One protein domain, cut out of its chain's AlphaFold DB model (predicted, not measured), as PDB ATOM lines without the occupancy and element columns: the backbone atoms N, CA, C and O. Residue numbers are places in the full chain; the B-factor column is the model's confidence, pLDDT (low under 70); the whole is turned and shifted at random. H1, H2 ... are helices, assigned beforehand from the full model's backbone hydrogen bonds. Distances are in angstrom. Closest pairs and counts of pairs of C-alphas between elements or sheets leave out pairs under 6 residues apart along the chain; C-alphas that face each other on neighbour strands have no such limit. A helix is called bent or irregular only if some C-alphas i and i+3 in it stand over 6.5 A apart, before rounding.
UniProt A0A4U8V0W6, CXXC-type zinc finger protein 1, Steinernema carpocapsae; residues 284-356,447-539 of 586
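AT A GLANCE: This is residues 284 to 356 and 447 to 539 of the 586 residues of the protein "CXXC-type zinc finger protein 1" of Steinernema carpocapsae (UniProt A0A4U8V0W6). Look for a long rod: two long helices, H2 and H6, run side by side in opposite ways at a shallow tilt. At one end of this pair sits a small, loose head made of the short helices H3, H4 and H5 and the unnamed residues 476 to 491; at the other end lie the bent helix H1 and the short H7, and residues 284 to 291 of H1 stick out freely. The printed part has 166 residues with seven named helices, H1 to H7 in chain order, and no named strand; its class is all helix. It is extended, with a radius of gyration of the C-alphas of 29.2 A and spans of 98 by 25 by 24 A.

HOW THE PARTS SIT: Begin at H1, residues 284 to 306, assigned as one helix by its hydrogen bonds but bent: C-alphas 295 and 298 are 7.1 A apart. Its arms, H1a at residues 284 to 295 and H1b at 298 to 306, stand at a steep tilt of 45 degrees. Next look at H2, residues 310 to 350, and H6, residues 492 to 526: they touch, opposite ways at a shallow tilt of 18 degrees, their closest C-alphas being those of Val 333 and Arg 504, 6.0 A apart. H4, residues 463 to 466, is near H2 and close but not clearly touching H6, with the C-alphas of Leu 463 and Ile 500 closest at 7.7 A. H3, residues 454 to 457, is close but not clearly touching H4; the closest C-alphas, of Trp 455 and Leu 466, are 6.1 A apart. H5, residues 470 to 475, is close but not clearly touching H2, closest at the C-alphas of Leu 342 and Arg 470, 7.4 A. H7, residues 531 to 536, is about perpendicular to H1b at 84 degrees and close but not clearly touching it; the closest C-alphas, of Leu 300 and Leu 534, are 6.8 A apart. Every O i to N i+4 pair is within hydrogen-bond range in H1a, H1b, H2, H5, H6 and H7; H3 and H4 are too short for such a pair.

IN THESE COORDINATES: Find C-alpha 284 at (-20.292, 23.307, 62.106), where H1a begins its 16.6 A; H1b covers 12.2 A. H2 runs 60.1 A from C-alpha 310 at (10.938, 4.565, 54.744). After H3, H4 and H5, H6 runs 51.1 A to C-alpha 526 at (7.813, 18.720, 50.314), and H7 follows.

THE WHOLE: The C-alphas farthest apart, of Cys 284 and Asp 356, are 98.3 A apart. Residues 357 to 446 are not printed; C-alphas 356 and 447 are 10.2 A apart across this cut. The link from H5 to H6 is long, with 16 residues. Mean pLDDT of the printed part is 83.7, and it is under 70 at residues 354 to 356, 459 to 460, 470, 474 and 537 to 539.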
ATOM      1  N   CYS A 284     -20.306  24.502  61.254       81.50
ATOM      2  CA  CYS A 284     -20.292  23.307  62.106       81.50
ATOM      3  C   CYS A 284     -19.301  22.246  61.606       81.50
ATOM      4  O   CYS A 284     -18.598  21.631  62.412       81.50
ATOM      5  N   GLY A 285     -19.204  22.060  60.285       81.81
ATOM      6  CA  GLY A 285     -18.212  21.170  59.678       81.81
ATOM      7  C   GLY A 285     -16.774  21.654  59.901       81.81
ATOM      8  O   GLY A 285     -15.906  20.868  60.287       81.81
ATOM      9  N   ILE A 286     -16.528  22.956  59.722       84.19
ATOM     10  CA  ILE A 286     -15.219  23.588  59.951       84.19
ATOM     11  C   ILE A 286     -14.844  23.558  61.439       84.19
ATOM     12  O   ILE A 286     -13.698  23.261  61.764       84.19
ATOM     13  N   ALA A 287     -15.792  23.811  62.344       80.44
ATOM     14  CA  ALA A 287     -15.561  23.771  63.788       80.44
ATOM     15  C   ALA A 287     -15.152  22.366  64.256       80.44
ATOM     16  O   ALA A 287     -14.177  22.219  64.994       80.44
ATOM     17  N   LEU A 288     -15.831  21.320  63.771       81.31
ATOM     18  CA  LEU A 288     -15.432  19.941  64.057       81.31
ATOM     19  C   LEU A 288     -14.042  19.619  63.484       81.31
ATOM     20  O   LEU A 288     -13.243  18.941  64.133       81.31
ATOM     21  N   ALA A 289     -13.744  20.092  62.270       83.12
ATOM     22  CA  ALA A 289     -12.436  19.905  61.650       83.12
ATOM     23  C   ALA A 289     -11.311  20.604  62.438       83.12
ATOM     24  O   ALA A 289     -10.269  19.990  62.659       83.12
ATOM     25  N   ASP A 290     -11.526  21.835  62.920       83.00
ATOM     26  CA  ASP A 290     -10.558  22.578  63.743       83.00
ATOM     27  C   ASP A 290     -10.268  21.852  65.064       83.00
ATOM     28  O   ASP A 290      -9.110  21.656  65.434       83.00
ATOM     29  N   ILE A 291     -11.312  21.362  65.738       82.31
ATOM     30  CA  ILE A 291     -11.174  20.577  66.970       82.31
ATOM     31  C   ILE A 291     -10.366  19.292  66.725       82.31
ATOM     32  O   ILE A 291      -9.455  18.973  67.494       82.31
ATOM     33  N   ARG A 292     -10.637  18.577  65.624       81.06
ATOM     34  CA  ARG A 292      -9.874  17.378  65.234       81.06
ATOM     35  C   ARG A 292      -8.407  17.694  64.966       81.06
ATOM     36  O   ARG A 292      -7.542  16.949  65.426       81.06
ATOM     37  N   LEU A 293      -8.123  18.788  64.258       84.56
ATOM     38  CA  LEU A 293      -6.752  19.224  63.999       84.56
ATOM     39  C   LEU A 293      -6.030  19.534  65.311       84.56
ATOM     40  O   LEU A 293      -4.947  19.014  65.538       84.56
ATOM     41  N   ARG A 294      -6.635  20.299  66.222       84.31
ATOM     42  CA  ARG A 294      -6.006  20.633  67.510       84.31
ATOM     43  C   ARG A 294      -5.755  19.412  68.390       84.31
ATOM     44  O   ARG A 294      -4.724  19.359  69.052       84.31
ATOM     45  N   LYS A 295      -6.683  18.449  68.403       83.12
ATOM     46  CA  LYS A 295      -6.578  17.260  69.256       83.12
ATOM     47  C   LYS A 295      -5.569  16.240  68.727       83.12
ATOM     48  O   LYS A 295      -4.768  15.730  69.503       83.12
ATOM     49  N   TYR A 296      -5.615  15.921  67.433       84.12
ATOM     50  CA  TYR A 296      -4.874  14.778  66.885       84.12
ATOM     51  C   TYR A 296      -3.621  15.168  66.100       84.12
ATOM     52  O   TYR A 296      -2.644  14.420  66.129       84.12
ATOM     53  N   LEU A 297      -3.605  16.327  65.427       85.62
ATOM     54  CA  LEU A 297      -2.477  16.710  64.570       85.62
ATOM     55  C   LEU A 297      -1.139  16.798  65.322       85.62
ATOM     56  O   LEU A 297      -0.159  16.319  64.757       85.62
ATOM     57  N   PRO A 298      -1.046  17.349  66.554       88.25
ATOM     58  CA  PRO A 298       0.232  17.415  67.264       88.25
ATOM     59  C   PRO A 298       0.851  16.034  67.505       88.25
ATOM     60  O   PRO A 298       2.024  15.840  67.208       88.25
ATOM     61  N   GLY A 299       0.049  15.063  67.963       85.75
ATOM     62  CA  GLY A 299       0.517  13.691  68.187       85.75
ATOM     63  C   GLY A 299       0.920  12.994  66.888       85.75
ATOM     64  O   GLY A 299       1.982  12.390  66.820       85.75
ATOM     65  N   LEU A 300       0.126  13.161  65.824       84.44
ATOM     66  CA  LEU A 300       0.449  12.610  64.503       84.44
ATOM     67  C   LEU A 300       1.733  13.197  63.914       84.44
ATOM     68  O   LEU A 300       2.498  12.488  63.264       84.44
ATOM     69  N   LEU A 301       1.965  14.492  64.127       85.81
ATOM     70  CA  LEU A 301       3.179  15.160  63.682       85.81
ATOM     71  C   LEU A 301       4.393  14.638  64.455       85.81
ATOM     72  O   LEU A 301       5.410  14.323  63.842       85.81
ATOM     73  N   ASP A 302       4.281  14.513  65.778       85.81
ATOM     74  CA  ASP A 302       5.348  13.962  66.613       85.81
ATOM     75  C   ASP A 302       5.674  12.510  66.228       85.81
ATOM     76  O   ASP A 302       6.849  12.177  66.080       85.81
ATOM     77  N   ASP A 303       4.665  11.666  65.990       84.75
ATOM     78  CA  ASP A 303       4.856  10.279  65.545       84.75
ATOM     79  C   ASP A 303       5.531  10.206  64.169       84.75
ATOM     80  O   ASP A 303       6.459   9.415  63.979       84.75
ATOM     81  N   TYR A 304       5.118  11.061  63.227       84.75
ATOM     82  CA  TYR A 304       5.703  11.134  61.887       84.75
ATOM     83  C   TYR A 304       7.193  11.494  61.922       84.75
ATOM     84  O   TYR A 304       7.986  10.892  61.205       84.75
ATOM     85  N   TRP A 305       7.600  12.459  62.754       83.19
ATOM     86  CA  TRP A 305       9.009  12.862  62.846       83.19
ATOM     87  C   TRP A 305       9.852  11.936  63.722       83.19
ATOM     88  O   TRP A 305      11.051  11.811  63.482       83.19
ATOM     89  N   ARG A 306       9.251  11.272  64.718       87.69
ATOM     90  CA  ARG A 306       9.936  10.233  65.504       87.69
ATOM     91  C   ARG A 306      10.204   8.986  64.669       87.69
ATOM     92  O   ARG A 306      11.276   8.406  64.786       87.69
ATOM     93  N   ASN A 307       9.243   8.600  63.830       85.38
ATOM     94  CA  ASN A 307       9.314   7.418  62.978       85.38
ATOM     95  C   ASN A 307       9.023   7.802  61.519       85.38
ATOM     96  O   ASN A 307       7.931   7.523  61.013       85.38
ATOM     97  N   PRO A 308       9.983   8.445  60.828       84.25
ATOM     98  CA  PRO A 308       9.781   8.874  59.454       84.25
ATOM     99  C   PRO A 308       9.506   7.673  58.537       84.25
ATOM    100  O   PRO A 308      10.139   6.620  58.677       84.25
ATOM    101  N   PRO A 309       8.591   7.808  57.558       83.88
ATOM    102  CA  PRO A 309       8.340   6.756  56.582       83.88
ATOM    103  C   PRO A 309       9.619   6.361  55.836       83.88
ATOM    104  O   PRO A 309      10.436   7.220  55.505       83.88
ATOM    105  N   LYS A 310       9.759   5.078  55.474       85.44
ATOM    106  CA  LYS A 310      10.938   4.565  54.744       85.44
ATOM    107  C   LYS A 310      11.284   5.409  53.513       85.44
ATOM    108  O   LYS A 310      12.426   5.816  53.348       85.44
ATOM    109  N   ASN A 311      10.274   5.776  52.724       84.81
ATOM    110  CA  ASN A 311      10.443   6.605  51.529       84.81
ATOM    111  C   ASN A 311      11.022   8.001  51.826       84.81
ATOM    112  O   ASN A 311      11.664   8.585  50.957       84.81
ATOM    113  N   PHE A 312      10.761   8.570  53.011       86.00
ATOM    114  CA  PHE A 312      11.336   9.850  53.435       86.00
ATOM    115  C   PHE A 312      12.828   9.686  53.742       86.00
ATOM    116  O   PHE A 312      13.640  10.458  53.240       86.00
ATOM    117  N   VAL A 313      13.183   8.644  54.497       88.81
ATOM    118  CA  VAL A 313      14.577   8.324  54.844       88.81
ATOM    119  C   VAL A 313      15.398   8.007  53.588       88.81
ATOM    120  O   VAL A 313      16.508   8.508  53.425       88.81
ATOM    121  N   GLU A 314      14.839   7.226  52.661       90.44
ATOM    122  CA  GLU A 314      15.474   6.919  51.374       90.44
ATOM    123  C   GLU A 314      15.660   8.163  50.499       90.44
ATOM    124  O   GLU A 314      16.700   8.312  49.859       90.44
ATOM    125  N   ALA A 315      14.678   9.070  50.472       90.19
ATOM    126  CA  ALA A 315      14.793  10.325  49.737       90.19
ATOM    127  C   ALA A 315      15.886  11.230  50.322       90.19
ATOM    128  O   ALA A 315      16.689  11.774  49.567       90.19
ATOM    129  N   GLU A 316      15.965  11.347  51.650       89.88
ATOM    130  CA  GLU A 316      17.014  12.122  52.316       89.88
ATOM    131  C   GLU A 316      18.406  11.533  52.049       89.88
ATOM    132  O   GLU A 316      19.344  12.275  51.751       89.88
ATOM    133  N   LYS A 317      18.536  10.201  52.083       93.50
ATOM    134  CA  LYS A 317      19.783   9.516  51.721       93.50
ATOM    135  C   LYS A 317      20.199   9.836  50.283       93.50
ATOM    136  O   LYS A 317      21.339  10.228  50.062       93.50
ATOM    137  N   LYS A 318      19.269   9.755  49.325       94.19
ATOM    138  CA  LYS A 318      19.532  10.109  47.919       94.19
ATOM    139  C   LYS A 318      19.938  11.573  47.747       94.19
ATOM    140  O   LYS A 318      20.815  11.863  46.947       94.19
ATOM    141  N   ILE A 319      19.326  12.499  48.490       94.69
ATOM    142  CA  ILE A 319      19.719  13.917  48.454       94.69
ATOM    143  C   ILE A 319      21.166  14.085  48.940       94.69
ATOM    144  O   ILE A 319      21.924  14.801  48.292       94.69
ATOM    145  N   LYS A 320      21.570  13.388  50.012       95.38
ATOM    146  CA  LYS A 320      22.965  13.394  50.489       95.38
ATOM    147  C   LYS A 320      23.927  12.830  49.441       95.38
ATOM    148  O   LYS A 320      24.933  13.461  49.152       95.38
ATOM    149  N   GLU A 321      23.583  11.706  48.810       96.44
ATOM    150  CA  GLU A 321      24.389  11.109  47.730       96.44
ATOM    151  C   GLU A 321      24.551  12.058  46.524       96.44
ATOM    152  O   GLU A 321      25.641  12.161  45.956       96.44
ATOM    153  N   ILE A 322      23.484  12.780  46.150       97.06
ATOM    154  CA  ILE A 322      23.514  13.801  45.088       97.06
ATOM    155  C   ILE A 322      24.406  14.982  45.487       97.06
ATOM    156  O   ILE A 322      25.187  15.451  44.658       97.06
ATOM    157  N   ASP A 323      24.310  15.455  46.733       95.62
ATOM    158  CA  ASP A 323      25.119  16.570  47.240       95.62
ATOM    159  C   ASP A 323      26.615  16.200  47.268       95.62
ATOM    160  O   ASP A 323      27.449  16.956  46.765       95.62
ATOM    161  N   GLU A 324      26.952  14.991  47.728       97.12
ATOM    162  CA  GLU A 324      28.322  14.466  47.712       97.12
ATOM    163  C   GLU A 324      28.880  14.293  46.288       97.12
ATOM    164  O   GLU A 324      30.038  14.634  46.033       97.12
ATOM    165  N   GLU A 325      28.090  13.782  45.331       96.94
ATOM    166  CA  GLU A 325      28.521  13.740  43.922       96.94
ATOM    167  C   GLU A 325      28.679  15.152  43.352       96.94
ATOM    168  O   GLU A 325      29.625  15.407  42.605       96.94
ATOM    169  N   GLY A 326      27.810  16.087  43.740       96.88
ATOM    170  CA  GLY A 326      27.930  17.497  43.387       96.88
ATOM    171  C   GLY A 326      29.267  18.086  43.833       96.88
ATOM    172  O   GLY A 326      29.941  18.756  43.046       96.88
ATOM    173  N   ASP A 327      29.700  17.790  45.057       96.38
ATOM    174  CA  ASP A 327      30.996  18.236  45.575       96.38
ATOM    175  C   ASP A 327      32.180  17.546  44.879       96.38
ATOM    176  O   ASP A 327      33.173  18.207  44.551       96.38
ATOM    177  N   ARG A 328      32.058  16.255  44.534       96.38
ATOM    178  CA  ARG A 328      33.055  15.559  43.698       96.38
ATOM    179  C   ARG A 328      33.194  16.206  42.319       96.38
ATOM    180  O   ARG A 328      34.317  16.428  41.864       96.38
ATOM    181  N   VAL A 329      32.085  16.549  41.663       95.44
ATOM    182  CA  VAL A 329      32.088  17.241  40.362       95.44
ATOM    183  C   VAL A 329      32.750  18.617  40.475       95.44
ATOM    184  O   VAL A 329      33.598  18.948  39.644       95.44
ATOM    185  N   LYS A 330      32.455  19.397  41.524       93.50
ATOM    186  CA  LYS A 330      33.130  20.688  41.769       93.50
ATOM    187  C   LYS A 330      34.645  20.524  41.893       93.50
ATOM    188  O   LYS A 330      35.392  21.296  41.289       93.50
ATOM    189  N   LEU A 331      35.107  19.509  42.629       95.00
ATOM    190  CA  LEU A 331      36.537  19.226  42.774       95.00
ATOM    191  C   LEU A 331      37.185  18.852  41.430       95.00
ATOM    192  O   LEU A 331      38.272  19.344  41.120       95.00
ATOM    193  N   ARG A 332      36.506  18.047  40.597       93.38
ATOM    194  CA  ARG A 332      36.971  17.725  39.233       93.38
ATOM    195  C   ARG A 332      37.096  18.986  38.369       93.38
ATOM    196  O   ARG A 332      38.129  19.173  37.733       93.38
ATOM    197  N   VAL A 333      36.103  19.881  38.383       92.00
ATOM    198  CA  VAL A 333      36.142  21.155  37.629       92.00
ATOM    199  C   VAL A 333      37.280  22.065  38.100       92.00
ATOM    200  O   VAL A 333      37.951  22.686  37.271       92.00
ATOM    201  N   LYS A 334      37.536  22.116  39.413       92.56
ATOM    202  CA  LYS A 334      38.675  22.857  39.973       92.56
ATOM    203  C   LYS A 334      40.002  22.316  39.432       92.56
ATOM    204  O   LYS A 334      40.786  23.082  38.885       92.56
ATOM    205  N   LYS A 335      40.195  20.995  39.474       91.88
ATOM    206  CA  LYS A 335      41.398  20.334  38.947       91.88
ATOM    207  C   LYS A 335      41.591  20.561  37.441       91.88
ATOM    208  O   LYS A 335      42.691  20.856  36.992       91.88
ATOM    209  N   LEU A 336      40.515  20.501  36.653       92.06
ATOM    210  CA  LEU A 336      40.553  20.846  35.224       92.06
ATOM    211  C   LEU A 336      40.934  22.312  34.984       92.06
ATOM    212  O   LEU A 336      41.468  22.651  33.931       92.06
ATOM    213  N   THR A 337      40.652  23.189  35.947       92.12
ATOM    214  CA  THR A 337      41.055  24.593  35.878       92.12
ATOM    215  C   THR A 337      42.521  24.800  36.167       92.12
ATOM    216  O   THR A 337      43.174  25.483  35.386       92.12
ATOM    217  N   GLU A 338      43.052  24.105  37.164       90.81
ATOM    218  CA  GLU A 338      44.493  24.047  37.412       90.81
ATOM    219  C   GLU A 338      45.242  23.518  36.168       90.81
ATOM    220  O   GLU A 338      46.264  24.069  35.773       90.81
ATOM    221  N   TYR A 339      44.698  22.512  35.469       90.50
ATOM    222  CA  TYR A 339      45.279  22.011  34.213       90.50
ATOM    223  C   TYR A 339      45.267  23.032  33.068       90.50
ATOM    224  O   TYR A 339      46.245  23.124  32.328       90.50
ATOM    225  N   ALA A 340      44.192  23.810  32.924       89.56
ATOM    226  CA  ALA A 340      44.140  24.881  31.930       89.56
ATOM    227  C   ALA A 340      45.160  25.987  32.231       89.56
ATOM    228  O   ALA A 340      45.852  26.436  31.324       89.56
ATOM    229  N   GLU A 341      45.295  26.377  33.499       89.81
ATOM    230  CA  GLU A 341      46.274  27.378  33.931       89.81
ATOM    231  C   GLU A 341      47.712  26.903  33.679       89.81
ATOM    232  O   GLU A 341      48.523  27.656  33.144       89.81
ATOM    233  N   LEU A 342      48.013  25.631  33.967       88.56
ATOM    234  CA  LEU A 342      49.313  25.030  33.655       88.56
ATOM    235  C   LEU A 342      49.615  25.029  32.149       88.56
ATOM    236  O   LEU A 342      50.760  25.265  31.755       88.56
ATOM    237  N   LEU A 343      48.611  24.759  31.308       88.06
ATOM    238  CA  LEU A 343      48.756  24.802  29.853       88.06
ATOM    239  C   LEU A 343      49.024  26.229  29.356       88.06
ATOM    240  O   LEU A 343      49.949  26.434  28.568       88.06
ATOM    241  N   ASP A 344      48.251  27.206  29.830       87.38
ATOM    242  CA  ASP A 344      48.413  28.616  29.463       87.38
ATOM    243  C   ASP A 344      49.790  29.146  29.897       87.38
ATOM    244  O   ASP A 344      50.485  29.817  29.125       87.38
ATOM    245  N   ASP A 345      50.234  28.784  31.103       86.00
ATOM    246  CA  ASP A 345      51.562  29.118  31.615       86.00
ATOM    247  C   ASP A 345      52.681  28.504  30.774       86.00
ATOM    248  O   ASP A 345      53.669  29.179  30.468       86.00
ATOM    249  N   TRP A 346      52.531  27.241  30.374       85.38
ATOM    250  CA  TRP A 346      53.484  26.565  29.501       85.38
ATOM    251  C   TRP A 346      53.592  27.250  28.135       85.38
ATOM    252  O   TRP A 346      54.701  27.555  27.691       85.38
ATOM    253  N   ILE A 347      52.455  27.542  27.492       85.12
ATOM    254  CA  ILE A 347      52.418  28.232  26.195       85.12
ATOM    255  C   ILE A 347      53.111  29.592  26.314       85.12
ATOM    256  O   ILE A 347      53.981  29.914  25.504       85.12
ATOM    257  N   ARG A 348      52.807  30.355  27.371       85.25
ATOM    258  CA  ARG A 348      53.425  31.660  27.630       85.25
ATOM    259  C   ARG A 348      54.947  31.581  27.773       85.25
ATOM    260  O   ARG A 348      55.638  32.459  27.262       85.25
ATOM    261  N   VAL A 349      55.473  30.559  28.454       83.12
ATOM    262  CA  VAL A 349      56.925  30.357  28.610       83.12
ATOM    263  C   VAL A 349      57.571  29.963  27.281       83.12
ATOM    264  O   VAL A 349      58.590  30.537  26.908       83.12
ATOM    265  N   ILE A 350      56.974  29.027  26.537       80.25
ATOM    266  CA  ILE A 350      57.496  28.580  25.237       80.25
ATOM    267  C   ILE A 350      57.534  29.719  24.216       80.25
ATOM    268  O   ILE A 350      58.492  29.809  23.454       80.25
ATOM    269  N   MET A 351      56.538  30.609  24.214       75.75
ATOM    270  CA  MET A 351      56.511  31.767  23.310       75.75
ATOM    271  C   MET A 351      57.682  32.739  23.525       75.75
ATOM    272  O   MET A 351      57.964  33.542  22.644       75.75
ATOM    273  N   GLN A 352      58.370  32.676  24.670       78.12
ATOM    274  CA  GLN A 352      59.534  33.514  24.976       78.12
ATOM    275  C   GLN A 352      60.871  32.840  24.631       78.12
ATOM    276  O   GLN A 352      61.919  33.477  24.736       78.12
ATOM    277  N   MET A 353      60.860  31.562  24.241       73.38
ATOM    278  CA  MET A 353      62.076  30.820  23.913       73.38
ATOM    279  C   MET A 353      62.541  31.120  22.478       73.38
ATOM    280  O   MET A 353      61.705  31.222  21.578       73.38
ATOM    281  N   PRO A 354      63.863  31.231  22.237       67.56
ATOM    282  CA  PRO A 354      64.401  31.476  20.904       67.56
ATOM    283  C   PRO A 354      64.117  30.292  19.970       67.56
ATOM    284  O   PRO A 354      64.176  29.132  20.380       67.56
ATOM    285  N   VAL A 355      63.810  30.601  18.712       65.56
ATOM    286  CA  VAL A 355      63.644  29.609  17.645       65.56
ATOM    287  C   VAL A 355      65.023  29.255  17.099       65.56
ATOM    288  O   VAL A 355      65.783  30.151  16.748       65.56
ATOM    289  N   ASP A 356      65.343  27.964  17.006       61.47
ATOM    290  CA  ASP A 356      66.544  27.515  16.295       61.47
ATOM    291  C   ASP A 356      66.328  27.731  14.783       61.47
ATOM    292  O   ASP A 356      65.613  26.964  14.134       61.47
ATOM    293  N   SER A 447      56.502  31.327  16.817       75.31
ATOM    294  CA  SER A 447      57.032  30.700  18.023       75.31
ATOM    295  C   SER A 447      57.581  29.288  17.778       75.31
ATOM    296  O   SER A 447      57.259  28.600  16.800       75.31
ATOM    297  N   VAL A 448      58.369  28.808  18.740       83.75
ATOM    298  CA  VAL A 448      58.718  27.387  18.859       83.75
ATOM    299  C   VAL A 448      57.440  26.562  19.047       83.75
ATOM    300  O   VAL A 448      56.476  27.007  19.675       83.75
ATOM    301  N   CYS A 449      57.415  25.350  18.491       84.94
ATOM    302  CA  CYS A 449      56.301  24.422  18.632       84.94
ATOM    303  C   CYS A 449      56.016  24.118  20.106       84.94
ATOM    304  O   CYS A 449      54.861  24.166  20.511       84.94
ATOM    305  N   GLY A 450      57.036  23.755  20.885       85.44
ATOM    306  CA  GLY A 450      56.951  23.545  22.330       85.44
ATOM    307  C   GLY A 450      56.032  22.414  22.779       85.44
ATOM    308  O   GLY A 450      55.634  22.400  23.938       85.44
ATOM    309  N   CYS A 451      55.684  21.470  21.899       85.69
ATOM    310  CA  CYS A 451      54.896  20.300  22.292       85.69
ATOM    311  C   CYS A 451      55.708  19.451  23.284       85.69
ATOM    312  O   CYS A 451      56.815  19.034  22.916       85.69
ATOM    313  N   PRO A 452      55.198  19.167  24.497       86.69
ATOM    314  CA  PRO A 452      55.885  18.315  25.463       86.69
ATOM    315  C   PRO A 452      56.143  16.912  24.918       86.69
ATOM    316  O   PRO A 452      55.211  16.272  24.434       86.69
ATOM    317  N   GLN A 453      57.377  16.411  25.039       83.31
ATOM    318  CA  GLN A 453      57.765  15.080  24.549       83.31
ATOM    319  C   GLN A 453      56.906  13.962  25.143       83.31
ATOM    320  O   GLN A 453      56.541  13.004  24.461       83.31
ATOM    321  N   ILE A 454      56.568  14.108  26.425       79.25
ATOM    322  CA  ILE A 454      55.817  13.119  27.199       79.25
ATOM    323  C   ILE A 454      54.452  12.842  26.564       79.25
ATOM    324  O   ILE A 454      54.002  11.705  26.567       79.25
ATOM    325  N   TRP A 455      53.808  13.847  25.967       82.00
ATOM    326  CA  TRP A 455      52.434  13.725  25.467       82.00
ATOM    327  C   TRP A 455      52.288  12.837  24.234       82.00
ATOM    328  O   TRP A 455      51.176  12.441  23.896       82.00
ATOM    329  N   TYR A 456      53.394  12.524  23.561       74.75
ATOM    330  CA  TYR A 456      53.404  11.701  22.353       74.75
ATOM    331  C   TYR A 456      54.380  10.527  22.419       74.75
ATOM    332  O   TYR A 456      54.348   9.662  21.546       74.75
ATOM    333  N   SER A 457      55.239  10.461  23.441       71.75
ATOM    334  CA  SER A 457      56.076   9.283  23.681       71.75
ATOM    335  C   SER A 457      55.255   8.071  24.132       71.75
ATOM    336  O   SER A 457      55.678   6.934  23.925       71.75
ATOM    337  N   VAL A 458      54.069   8.304  24.705       72.56
ATOM    338  CA  VAL A 458      53.148   7.261  25.160       72.56
ATOM    339  C   VAL A 458      51.892   7.259  24.273       72.56
ATOM    340  O   VAL A 458      51.230   8.290  24.167       72.56
ATOM    341  N   PRO A 459      51.517   6.122  23.650       60.16
ATOM    342  CA  PRO A 459      50.406   6.058  22.691       60.16
ATOM    343  C   PRO A 459      49.025   6.419  23.255       60.16
ATOM    344  O   PRO A 459      48.127   6.757  22.488       60.16
ATOM    345  N   MET A 460      48.831   6.309  24.573       66.81
ATOM    346  CA  MET A 460      47.570   6.606  25.249       66.81
ATOM    347  C   MET A 460      47.828   7.184  26.633       66.81
ATOM    348  O   MET A 460      48.181   6.456  27.556       66.81
ATOM    349  N   LEU A 461      47.626   8.491  26.773       71.38
ATOM    350  CA  LEU A 461      47.677   9.179  28.058       71.38
ATOM    351  C   LEU A 461      46.279   9.636  28.439       71.38
ATOM    352  O   LEU A 461      45.558  10.208  27.614       71.38
ATOM    353  N   LYS A 462      45.892   9.399  29.696       78.19
ATOM    354  CA  LYS A 462      44.685  10.019  30.247       78.19
ATOM    355  C   LYS A 462      44.959  11.503  30.470       78.19
ATOM    356  O   LYS A 462      46.105  11.918  30.632       78.19
ATOM    357  N   LEU A 463      43.901  12.311  30.550       80.31
ATOM    358  CA  LEU A 463      44.039  13.750  30.801       80.31
ATOM    359  C   LEU A 463      44.841  14.043  32.081       80.31
ATOM    360  O   LEU A 463      45.612  14.991  32.120       80.31
ATOM    361  N   THR A 464      44.712  13.202  33.108       80.19
ATOM    362  CA  THR A 464      45.490  13.310  34.352       80.19
ATOM    363  C   THR A 464      46.986  13.104  34.157       80.19
ATOM    364  O   THR A 464      47.779  13.708  34.873       80.19
ATOM    365  N   ASP A 465      47.362  12.279  33.185       78.06
ATOM    366  CA  ASP A 465      48.743  11.875  32.929       78.06
ATOM    367  C   ASP A 465      49.448  12.884  32.010       78.06
ATOM    368  O   ASP A 465      50.674  12.951  31.970       78.06
ATOM    369  N   LEU A 466      48.674  13.718  31.302       76.50
ATOM    370  CA  LEU A 466      49.193  14.858  30.545       76.50
ATOM    371  C   LEU A 466      49.703  15.977  31.473       76.50
ATOM    372  O   LEU A 466      50.638  16.691  31.112       76.50
ATOM    373  N   PHE A 467      49.129  16.114  32.672       78.69
ATOM    374  CA  PHE A 467      49.353  17.255  33.567       78.69
ATOM    375  C   PHE A 467      49.840  16.819  34.962       78.69
ATOM    376  O   PHE A 467      49.178  17.075  35.969       78.69
ATOM    377  N   VAL A 468      51.001  16.149  35.025       70.31
ATOM    378  CA  VAL A 468      51.589  15.640  36.284       70.31
ATOM    379  C   VAL A 468      52.259  16.751  37.108       70.31
ATOM    380  O   VAL A 468      51.846  17.009  38.235       70.31
ATOM    381  N   SER A 469      53.277  17.427  36.554       70.75
ATOM    382  CA  SER A 469      53.902  18.622  37.147       70.75
ATOM    383  C   SER A 469      54.670  19.436  36.097       70.75
ATOM    384  O   SER A 469      55.138  18.897  35.091       70.75
ATOM    385  N   ARG A 470      54.838  20.742  36.346       67.12
ATOM    386  CA  ARG A 470      55.600  21.639  35.461       67.12
ATOM    387  C   ARG A 470      57.060  21.202  35.322       67.12
ATOM    388  O   ARG A 470      57.595  21.212  34.216       67.12
ATOM    389  N   GLU A 471      57.707  20.825  36.424       73.75
ATOM    390  CA  GLU A 471      59.120  20.425  36.414       73.75
ATOM    391  C   GLU A 471      59.327  19.125  35.637       73.75
ATOM    392  O   GLU A 471      60.307  18.993  34.908       73.75
ATOM    393  N   GLN A 472      58.385  18.184  35.741       72.88
ATOM    394  CA  GLN A 472      58.451  16.915  35.018       72.88
ATOM    395  C   GLN A 472      58.222  17.097  33.516       72.88
ATOM    396  O   GLN A 472      58.926  16.482  32.715       72.88
ATOM    397  N   ILE A 473      57.301  17.986  33.123       73.31
ATOM    398  CA  ILE A 473      57.079  18.349  31.715       73.31
ATOM    399  C   ILE A 473      58.344  18.984  31.116       73.31
ATOM    400  O   ILE A 473      58.744  18.628  30.009       73.31
ATOM    401  N   LEU A 474      59.014  19.871  31.864       67.62
ATOM    402  CA  LEU A 474      60.286  20.474  31.447       67.62
ATOM    403  C   LEU A 474      61.420  19.445  31.358       67.62
ATOM    404  O   LEU A 474      62.181  19.459  30.391       67.62
ATOM    405  N   ALA A 475      61.521  18.541  32.336       75.62
ATOM    406  CA  ALA A 475      62.543  17.496  32.368       75.62
ATOM    407  C   ALA A 475      62.387  16.480  31.223       75.62
ATOM    408  O   ALA A 475      63.384  15.956  30.729       75.62
ATOM    409  N   GLY A 476      61.152  16.226  30.776       72.56
ATOM    410  CA  GLY A 476      60.851  15.326  29.660       72.56
ATOM    411  C   GLY A 476      61.232  15.862  28.277       72.56
ATOM    412  O   GLY A 476      61.257  15.087  27.323       72.56
ATOM    413  N   GLY A 477      61.552  17.155  28.155       81.06
ATOM    414  CA  GLY A 477      61.880  17.806  26.886       81.06
ATOM    415  C   GLY A 477      60.652  18.205  26.057       81.06
ATOM    416  O   GLY A 477      59.517  17.812  26.332       81.06
ATOM    417  N   TYR A 478      60.874  19.024  25.029       86.19
ATOM    418  CA  TYR A 478      59.822  19.561  24.162       86.19
ATOM    419  C   TYR A 478      60.298  19.725  22.713       86.19
ATOM    420  O   TYR A 478      61.495  19.786  22.429       86.19
ATOM    421  N   CYS A 479      59.344  19.817  21.784       85.69
ATOM    422  CA  CYS A 479      59.623  20.015  20.364       85.69
ATOM    423  C   CYS A 479      60.169  21.428  20.091       85.69
ATOM    424  O   CYS A 479      59.490  22.416  20.368       85.69
ATOM    425  N   LYS A 480      61.369  21.512  19.504       83.81
ATOM    426  CA  LYS A 480      62.060  22.774  19.183       83.81
ATOM    427  C   LYS A 480      61.753  23.341  17.793       83.81
ATOM    428  O   LYS A 480      62.123  24.471  17.502       83.81
ATOM    429  N   ASN A 481      61.065  22.580  16.941       79.75
ATOM    430  CA  ASN A 481      60.769  22.997  15.570       79.75
ATOM    431  C   ASN A 481      59.912  24.267  15.548       79.75
ATOM    432  O   ASN A 481      59.104  24.491  16.453       79.75
ATOM    433  N   ASN A 482      60.007  25.045  14.472       80.19
ATOM    434  CA  ASN A 482      59.117  26.181  14.252       80.19
ATOM    435  C   ASN A 482      57.649  25.714  14.176       80.19
ATOM    436  O   ASN A 482      57.327  24.750  13.473       80.19
ATOM    437  N   ARG A 483      56.741  26.398  14.880       80.12
ATOM    438  CA  ARG A 483      55.325  26.011  14.963       80.12
ATOM    439  C   ARG A 483      54.614  25.989  13.603       80.12
ATOM    440  O   ARG A 483      53.754  25.133  13.402       80.12
ATOM    441  N   LYS A 484      54.995  26.852  12.647       76.50
ATOM    442  CA  LYS A 484      54.478  26.830  11.258       76.50
ATOM    443  C   LYS A 484      54.924  25.602  10.469       76.50
ATOM    444  O   LYS A 484      54.186  25.148   9.599       76.50
ATOM    445  N   GLN A 485      56.136  25.118  10.732       74.94
ATOM    446  CA  GLN A 485      56.801  24.068   9.952       74.94
ATOM    447  C   GLN A 485      56.722  22.688  10.626       74.94
ATOM    448  O   GLN A 485      57.167  21.689  10.066       74.94
ATOM    449  N   CYS A 486      56.154  22.606  11.831       79.88
ATOM    450  CA  CYS A 486      55.984  21.355  12.556       79.88
ATOM    451  C   CYS A 486      54.746  20.588  12.057       79.88
ATOM    452  O   CYS A 486      53.630  20.791  12.541       79.88
ATOM    453  N   ASP A 487      54.949  19.670  11.108       73.31
ATOM    454  CA  ASP A 487      53.874  18.814  10.582       73.31
ATOM    455  C   ASP A 487      53.416  17.733  11.578       73.31
ATOM    456  O   ASP A 487      52.269  17.286  11.523       73.31
ATOM    457  N   ILE A 488      54.289  17.337  12.513       78.12
ATOM    458  CA  ILE A 488      54.027  16.266  13.490       78.12
ATOM    459  C   ILE A 488      53.078  16.747  14.602       78.12
ATOM    460  O   ILE A 488      52.131  16.047  14.951       78.12
ATOM    461  N   HIS A 489      53.288  17.954  15.139       80.62
ATOM    462  CA  HIS A 489      52.549  18.479  16.299       80.62
ATOM    463  C   HIS A 489      51.638  19.645  15.912       80.62
ATOM    464  O   HIS A 489      51.689  20.739  16.475       80.62
ATOM    465  N   ARG A 490      50.790  19.437  14.909       75.38
ATOM    466  CA  ARG A 490      49.941  20.515  14.409       75.38
ATOM    467  C   ARG A 490      48.840  20.881  15.409       75.38
ATOM    468  O   ARG A 490      47.987  20.049  15.710       75.38
ATOM    469  N   ARG A 491      48.813  22.149  15.848       77.38
ATOM    470  CA  ARG A 491      47.796  22.703  16.776       77.38
ATOM    471  C   ARG A 491      47.642  21.873  18.063       77.38
ATOM    472  O   ARG A 491      46.537  21.719  18.581       77.38
ATOM    473  N   TRP A 492      48.738  21.291  18.555       83.25
ATOM    474  CA  TRP A 492      48.730  20.434  19.747       83.25
ATOM    475  C   TRP A 492      48.191  21.171  20.986       83.25
ATOM    476  O   TRP A 492      47.479  20.579  21.789       83.25
ATOM    477  N   ASP A 493      48.470  22.467  21.095       83.88
ATOM    478  CA  ASP A 493      48.031  23.376  22.150       83.88
ATOM    479  C   ASP A 493      46.516  23.594  22.118       83.88
ATOM    480  O   ASP A 493      45.837  23.424  23.130       83.88
ATOM    481  N   GLN A 494      45.967  23.869  20.929       83.38
ATOM    482  CA  GLN A 494      44.527  23.999  20.724       83.38
ATOM    483  C   GLN A 494      43.816  22.678  21.038       83.38
ATOM    484  O   GLN A 494      42.742  22.685  21.635       83.38
ATOM    485  N   ASN A 495      44.416  21.546  20.661       80.88
ATOM    486  CA  ASN A 495      43.867  20.223  20.953       80.88
ATOM    487  C   ASN A 495      43.892  19.922  22.458       80.88
ATOM    488  O   ASN A 495      42.885  19.465  22.993       80.88
ATOM    489  N   ALA A 496      44.994  20.215  23.152       84.88
ATOM    490  CA  ALA A 496      45.106  20.026  24.598       84.88
ATOM    491  C   ALA A 496      44.088  20.890  25.360       84.88
ATOM    492  O   ALA A 496      43.365  20.385  26.220       84.88
ATOM    493  N   ALA A 497      43.959  22.163  24.983       86.75
ATOM    494  CA  ALA A 497      42.978  23.062  25.577       86.75
ATOM    495  C   ALA A 497      41.533  22.621  25.273       86.75
ATOM    496  O   ALA A 497      40.681  22.623  26.161       86.75
ATOM    497  N   ALA A 498      41.258  22.154  24.048       85.69
ATOM    498  CA  ALA A 498      39.951  21.612  23.686       85.69
ATOM    499  C   ALA A 498      39.593  20.343  24.482       85.69
ATOM    500  O   ALA A 498      38.434  20.182  24.854       85.69
ATOM    501  N   LEU A 499      40.557  19.462  24.773       86.12
ATOM    502  CA  LEU A 499      40.330  18.282  25.616       86.12
ATOM    503  C   LEU A 499      39.934  18.671  27.046       86.12
ATOM    504  O   LEU A 499      38.973  18.115  27.581       86.12
ATOM    505  N   ILE A 500      40.618  19.656  27.637       89.06
ATOM    506  CA  ILE A 500      40.261  20.189  28.961       89.06
ATOM    507  C   ILE A 500      38.843  20.772  28.939       89.06
ATOM    508  O   ILE A 500      38.030  20.479  29.816       89.06
ATOM    509  N   ASP A 501      38.520  21.562  27.917       89.81
ATOM    510  CA  ASP A 501      37.210  22.197  27.775       89.81
ATOM    511  C   ASP A 501      36.073  21.188  27.531       89.81
ATOM    512  O   ASP A 501      34.968  21.383  28.042       89.81
ATOM    513  N   ILE A 502      36.331  20.080  26.821       88.25
ATOM    514  CA  ILE A 502      35.378  18.963  26.684       88.25
ATOM    515  C   ILE A 502      35.074  18.356  28.055       88.25
ATOM    516  O   ILE A 502      33.903  18.174  28.396       88.25
ATOM    517  N   GLU A 503      36.102  18.067  28.854       89.56
ATOM    518  CA  GLU A 503      35.915  17.512  30.198       89.56
ATOM    519  C   GLU A 503      35.210  18.496  31.136       89.56
ATOM    520  O   GLU A 503      34.315  18.107  31.893       89.56
ATOM    521  N   ARG A 504      35.525  19.793  31.050       91.31
ATOM    522  CA  ARG A 504      34.801  20.828  31.802       91.31
ATOM    523  C   ARG A 504      33.330  20.874  31.402       91.31
ATOM    524  O   ARG A 504      32.472  20.884  32.280       91.31
ATOM    525  N   ALA A 505      33.025  20.850  30.104       90.31
ATOM    526  CA  ALA A 505      31.650  20.837  29.612       90.31
ATOM    527  C   ALA A 505      30.879  19.598  30.096       90.31
ATOM    528  O   ALA A 505      29.750  19.730  30.563       90.31
ATOM    529  N   ARG A 506      31.498  18.407  30.063       91.44
ATOM    530  CA  ARG A 506      30.909  17.168  30.610       91.44
ATOM    531  C   ARG A 506      30.566  17.309  32.092       91.44
ATOM    532  O   ARG A 506      29.449  16.989  32.493       91.44
ATOM    533  N   ASN A 507      31.495  17.832  32.893       92.38
ATOM    534  CA  ASN A 507      31.272  18.043  34.324       92.38
ATOM    535  C   ASN A 507      30.214  19.127  34.604       92.38
ATOM    536  O   ASN A 507      29.442  18.978  35.546       92.38
ATOM    537  N   LEU A 508      30.113  20.171  33.775       90.19
ATOM    538  CA  LEU A 508      29.045  21.174  33.883       90.19
ATOM    539  C   LEU A 508      27.665  20.578  33.604       90.19
ATOM    540  O   LEU A 508      26.748  20.785  34.392       90.19
ATOM    541  N   TYR A 509      27.524  19.776  32.544       91.38
ATOM    542  CA  TYR A 509      26.264  19.071  32.287       91.38
ATOM    543  C   TYR A 509      25.908  18.111  33.420       91.38
ATOM    544  O   TYR A 509      24.739  18.008  33.790       91.38
ATOM    545  N   LYS A 510      26.910  17.445  34.011       94.75
ATOM    546  CA  LYS A 510      26.684  16.595  35.180       94.75
ATOM    547  C   LYS A 510      26.216  17.400  36.392       94.75
ATOM    548  O   LYS A 510      25.313  16.958  37.096       94.75
ATOM    549  N   ALA A 511      26.786  18.581  36.622       92.62
ATOM    550  CA  ALA A 511      26.349  19.476  37.690       92.62
ATOM    551  C   ALA A 511      24.890  19.931  37.495       92.62
ATOM    552  O   ALA A 511      24.109  19.865  38.443       92.62
ATOM    553  N   ASP A 512      24.500  20.317  36.275       92.62
ATOM    554  CA  ASP A 512      23.115  20.690  35.950       92.62
ATOM    555  C   ASP A 512      22.135  19.527  36.179       92.62
ATOM    556  O   ASP A 512      21.059  19.715  36.754       92.62
ATOM    557  N   GLU A 513      22.521  18.310  35.779       95.75
ATOM    558  CA  GLU A 513      21.738  17.095  36.025       95.75
ATOM    559  C   GLU A 513      21.516  16.871  37.529       95.75
ATOM    560  O   GLU A 513      20.382  16.656  37.957       95.75
ATOM    561  N   LEU A 514      22.576  16.963  38.339       96.50
ATOM    562  CA  LEU A 514      22.508  16.772  39.793       96.50
ATOM    563  C   LEU A 514      21.633  17.835  40.471       96.50
ATOM    564  O   LEU A 514      20.840  17.508  41.356       96.50
ATOM    565  N   ILE A 515      21.719  19.095  40.032       94.38
ATOM    566  CA  ILE A 515      20.860  20.180  40.533       94.38
ATOM    567  C   ILE A 515      19.386  19.869  40.254       94.38
ATOM    568  O   ILE A 515      18.544  20.015  41.148       94.38
ATOM    569  N   GLU A 516      19.061  19.414  39.043       95.12
ATOM    570  CA  GLU A 516      17.684  19.064  38.689       95.12
ATOM    571  C   GLU A 516      17.199  17.821  39.449       95.12
ATOM    572  O   GLU A 516      16.085  17.831  39.981       95.12
ATOM    573  N   GLN A 517      18.039  16.789  39.594       95.06
ATOM    574  CA  GLN A 517      17.732  15.606  40.409       95.06
ATOM    575  C   GLN A 517      17.428  15.996  41.862       95.06
ATOM    576  O   GLN A 517      16.387  15.612  42.407       95.06
ATOM    577  N   ARG A 518      18.272  16.837  42.471       94.62
ATOM    578  CA  ARG A 518      18.061  17.363  43.828       94.62
ATOM    579  C   ARG A 518      16.749  18.131  43.941       94.62
ATOM    580  O   ARG A 518      16.009  17.963  44.916       94.62
ATOM    581  N   ARG A 519      16.438  18.969  42.946       94.75
ATOM    582  CA  ARG A 519      15.205  19.766  42.904       94.75
ATOM    583  C   ARG A 519      13.967  18.872  42.868       94.75
ATOM    584  O   ARG A 519      13.039  19.114  43.639       94.75
ATOM    585  N   VAL A 520      13.948  17.850  42.006       92.44
ATOM    586  CA  VAL A 520      12.824  16.902  41.902       92.44
ATOM    587  C   VAL A 520      12.619  16.165  43.224       92.44
ATOM    588  O   VAL A 520      11.514  16.212  43.766       92.44
ATOM    589  N   MET A 521      13.684  15.597  43.800       89.81
ATOM    590  CA  MET A 521      13.615  14.882  45.083       89.81
ATOM    591  C   MET A 521      13.094  15.774  46.219       89.81
ATOM    592  O   MET A 521      12.226  15.370  46.992       89.81
ATOM    593  N   THR A 522      13.559  17.023  46.278       89.06
ATOM    594  CA  THR A 522      13.112  17.998  47.287       89.06
ATOM    595  C   THR A 522      11.628  18.347  47.127       89.06
ATOM    596  O   THR A 522      10.903  18.472  48.114       89.06
ATOM    597  N   VAL A 523      11.142  18.511  45.890       88.75
ATOM    598  CA  VAL A 523       9.721  18.790  45.626       88.75
ATOM    599  C   VAL A 523       8.846  17.603  46.020       88.75
ATOM    600  O   VAL A 523       7.821  17.811  46.667       88.75
ATOM    601  N   GLU A 524       9.250  16.376  45.681       83.88
ATOM    602  CA  GLU A 524       8.534  15.164  46.097       83.88
ATOM    603  C   GLU A 524       8.457  15.039  47.621       83.88
ATOM    604  O   GLU A 524       7.409  14.690  48.160       83.88
ATOM    605  N   GLN A 525       9.541  15.366  48.328       81.88
ATOM    606  CA  GLN A 525       9.577  15.329  49.788       81.88
ATOM    607  C   GLN A 525       8.687  16.411  50.413       81.88
ATOM    608  O   GLN A 525       7.967  16.129  51.365       81.88
ATOM    609  N   ASN A 526       8.664  17.621  49.844       79.06
ATOM    610  CA  ASN A 526       7.813  18.720  50.314       79.06
ATOM    611  C   ASN A 526       6.309  18.478  50.106       79.06
ATOM    612  O   ASN A 526       5.491  19.125  50.759       79.06
ATOM    613  N   GLN A 527       5.934  17.582  49.191       76.06
ATOM    614  CA  GLN A 527       4.540  17.172  49.004       76.06
ATOM    615  C   GLN A 527       4.079  16.150  50.057       76.06
ATOM    616  O   GLN A 527       2.873  15.952  50.207       76.06
ATOM    617  N   ARG A 528       5.012  15.530  50.793       74.88
ATOM    618  CA  ARG A 528       4.746  14.486  51.792       74.88
ATOM    619  C   ARG A 528       4.710  15.048  53.210       74.88
ATOM    620  O   ARG A 528       5.317  16.076  53.506       74.88
ATOM    621  N   GLY A 529       3.984  14.371  54.098       71.62
ATOM    622  CA  GLY A 529       3.806  14.816  55.486       71.62
ATOM    623  C   GLY A 529       2.949  16.080  55.592       71.62
ATOM    624  O   GLY A 529       2.994  16.800  56.592       71.62
ATOM    625  N   CYS A 530       2.170  16.378  54.546       78.44
ATOM    626  CA  CYS A 530       1.200  17.457  54.597       78.44
ATOM    627  C   CYS A 530       0.053  17.089  55.550       78.44
ATOM    628  O   CYS A 530      -0.268  15.918  55.750       78.44
ATOM    629  N   VAL A 531      -0.599  18.104  56.125       79.06
ATOM    630  CA  VAL A 531      -1.699  17.912  57.086       79.06
ATOM    631  C   VAL A 531      -2.799  17.024  56.505       79.06
ATOM    632  O   VAL A 531      -3.344  16.191  57.217       79.06
ATOM    633  N   ALA A 532      -3.099  17.162  55.211       76.44
ATOM    634  CA  ALA A 532      -4.088  16.322  54.549       76.44
ATOM    635  C   ALA A 532      -3.691  14.839  54.594       76.44
ATOM    636  O   ALA A 532      -4.484  14.035  55.060       76.44
ATOM    637  N   GLU A 533      -2.461  14.497  54.206       77.06
ATOM    638  CA  GLU A 533      -1.956  13.118  54.209       77.06
ATOM    639  C   GLU A 533      -1.926  12.512  55.621       77.06
ATOM    640  O   GLU A 533      -2.384  11.388  55.822       77.06
ATOM    641  N   LEU A 534      -1.464  13.278  56.618       79.19
ATOM    642  CA  LEU A 534      -1.449  12.837  58.019       79.19
ATOM    643  C   LEU A 534      -2.862  12.560  58.543       79.19
ATOM    644  O   LEU A 534      -3.093  11.553  59.210       79.19
ATOM    645  N   MET A 535      -3.816  13.434  58.218       76.12
ATOM    646  CA  MET A 535      -5.195  13.310  58.687       76.12
ATOM    647  C   MET A 535      -6.003  12.267  57.898       76.12
ATOM    648  O   MET A 535      -6.944  11.712  58.456       76.12
ATOM    649  N   THR A 536      -5.659  11.970  56.638       72.81
ATOM    650  CA  THR A 536      -6.333  10.929  55.834       72.81
ATOM    651  C   THR A 536      -5.789   9.530  56.084       72.81
ATOM    652  O   THR A 536      -6.542   8.567  55.976       72.81
ATOM    653  N   ASN A 537      -4.509   9.402  56.444       69.69
ATOM    654  CA  ASN A 537      -3.917   8.119  56.832       69.69
ATOM    655  C   ASN A 537      -4.308   7.709  58.267       69.69
ATOM    656  O   ASN A 537      -4.059   6.579  58.684       69.69
ATOM    657  N   PHE A 538      -4.942   8.611  59.020       65.94
ATOM    658  CA  PHE A 538      -5.437   8.364  60.366       65.94
ATOM    659  C   PHE A 538      -6.900   7.900  60.358       65.94
ATOM    660  O   PHE A 538      -7.832   8.691  60.221       65.94
ATOM    661  N   THR A 539      -7.120   6.605  60.573       55.66
ATOM    662  CA  THR A 539      -8.458   6.008  60.684       55.66
ATOM    663  C   THR A 539      -8.829   5.756  62.146       55.66
ATOM    664  O   THR A 539      -8.889   4.608  62.585       55.66
TER     665      THR A 539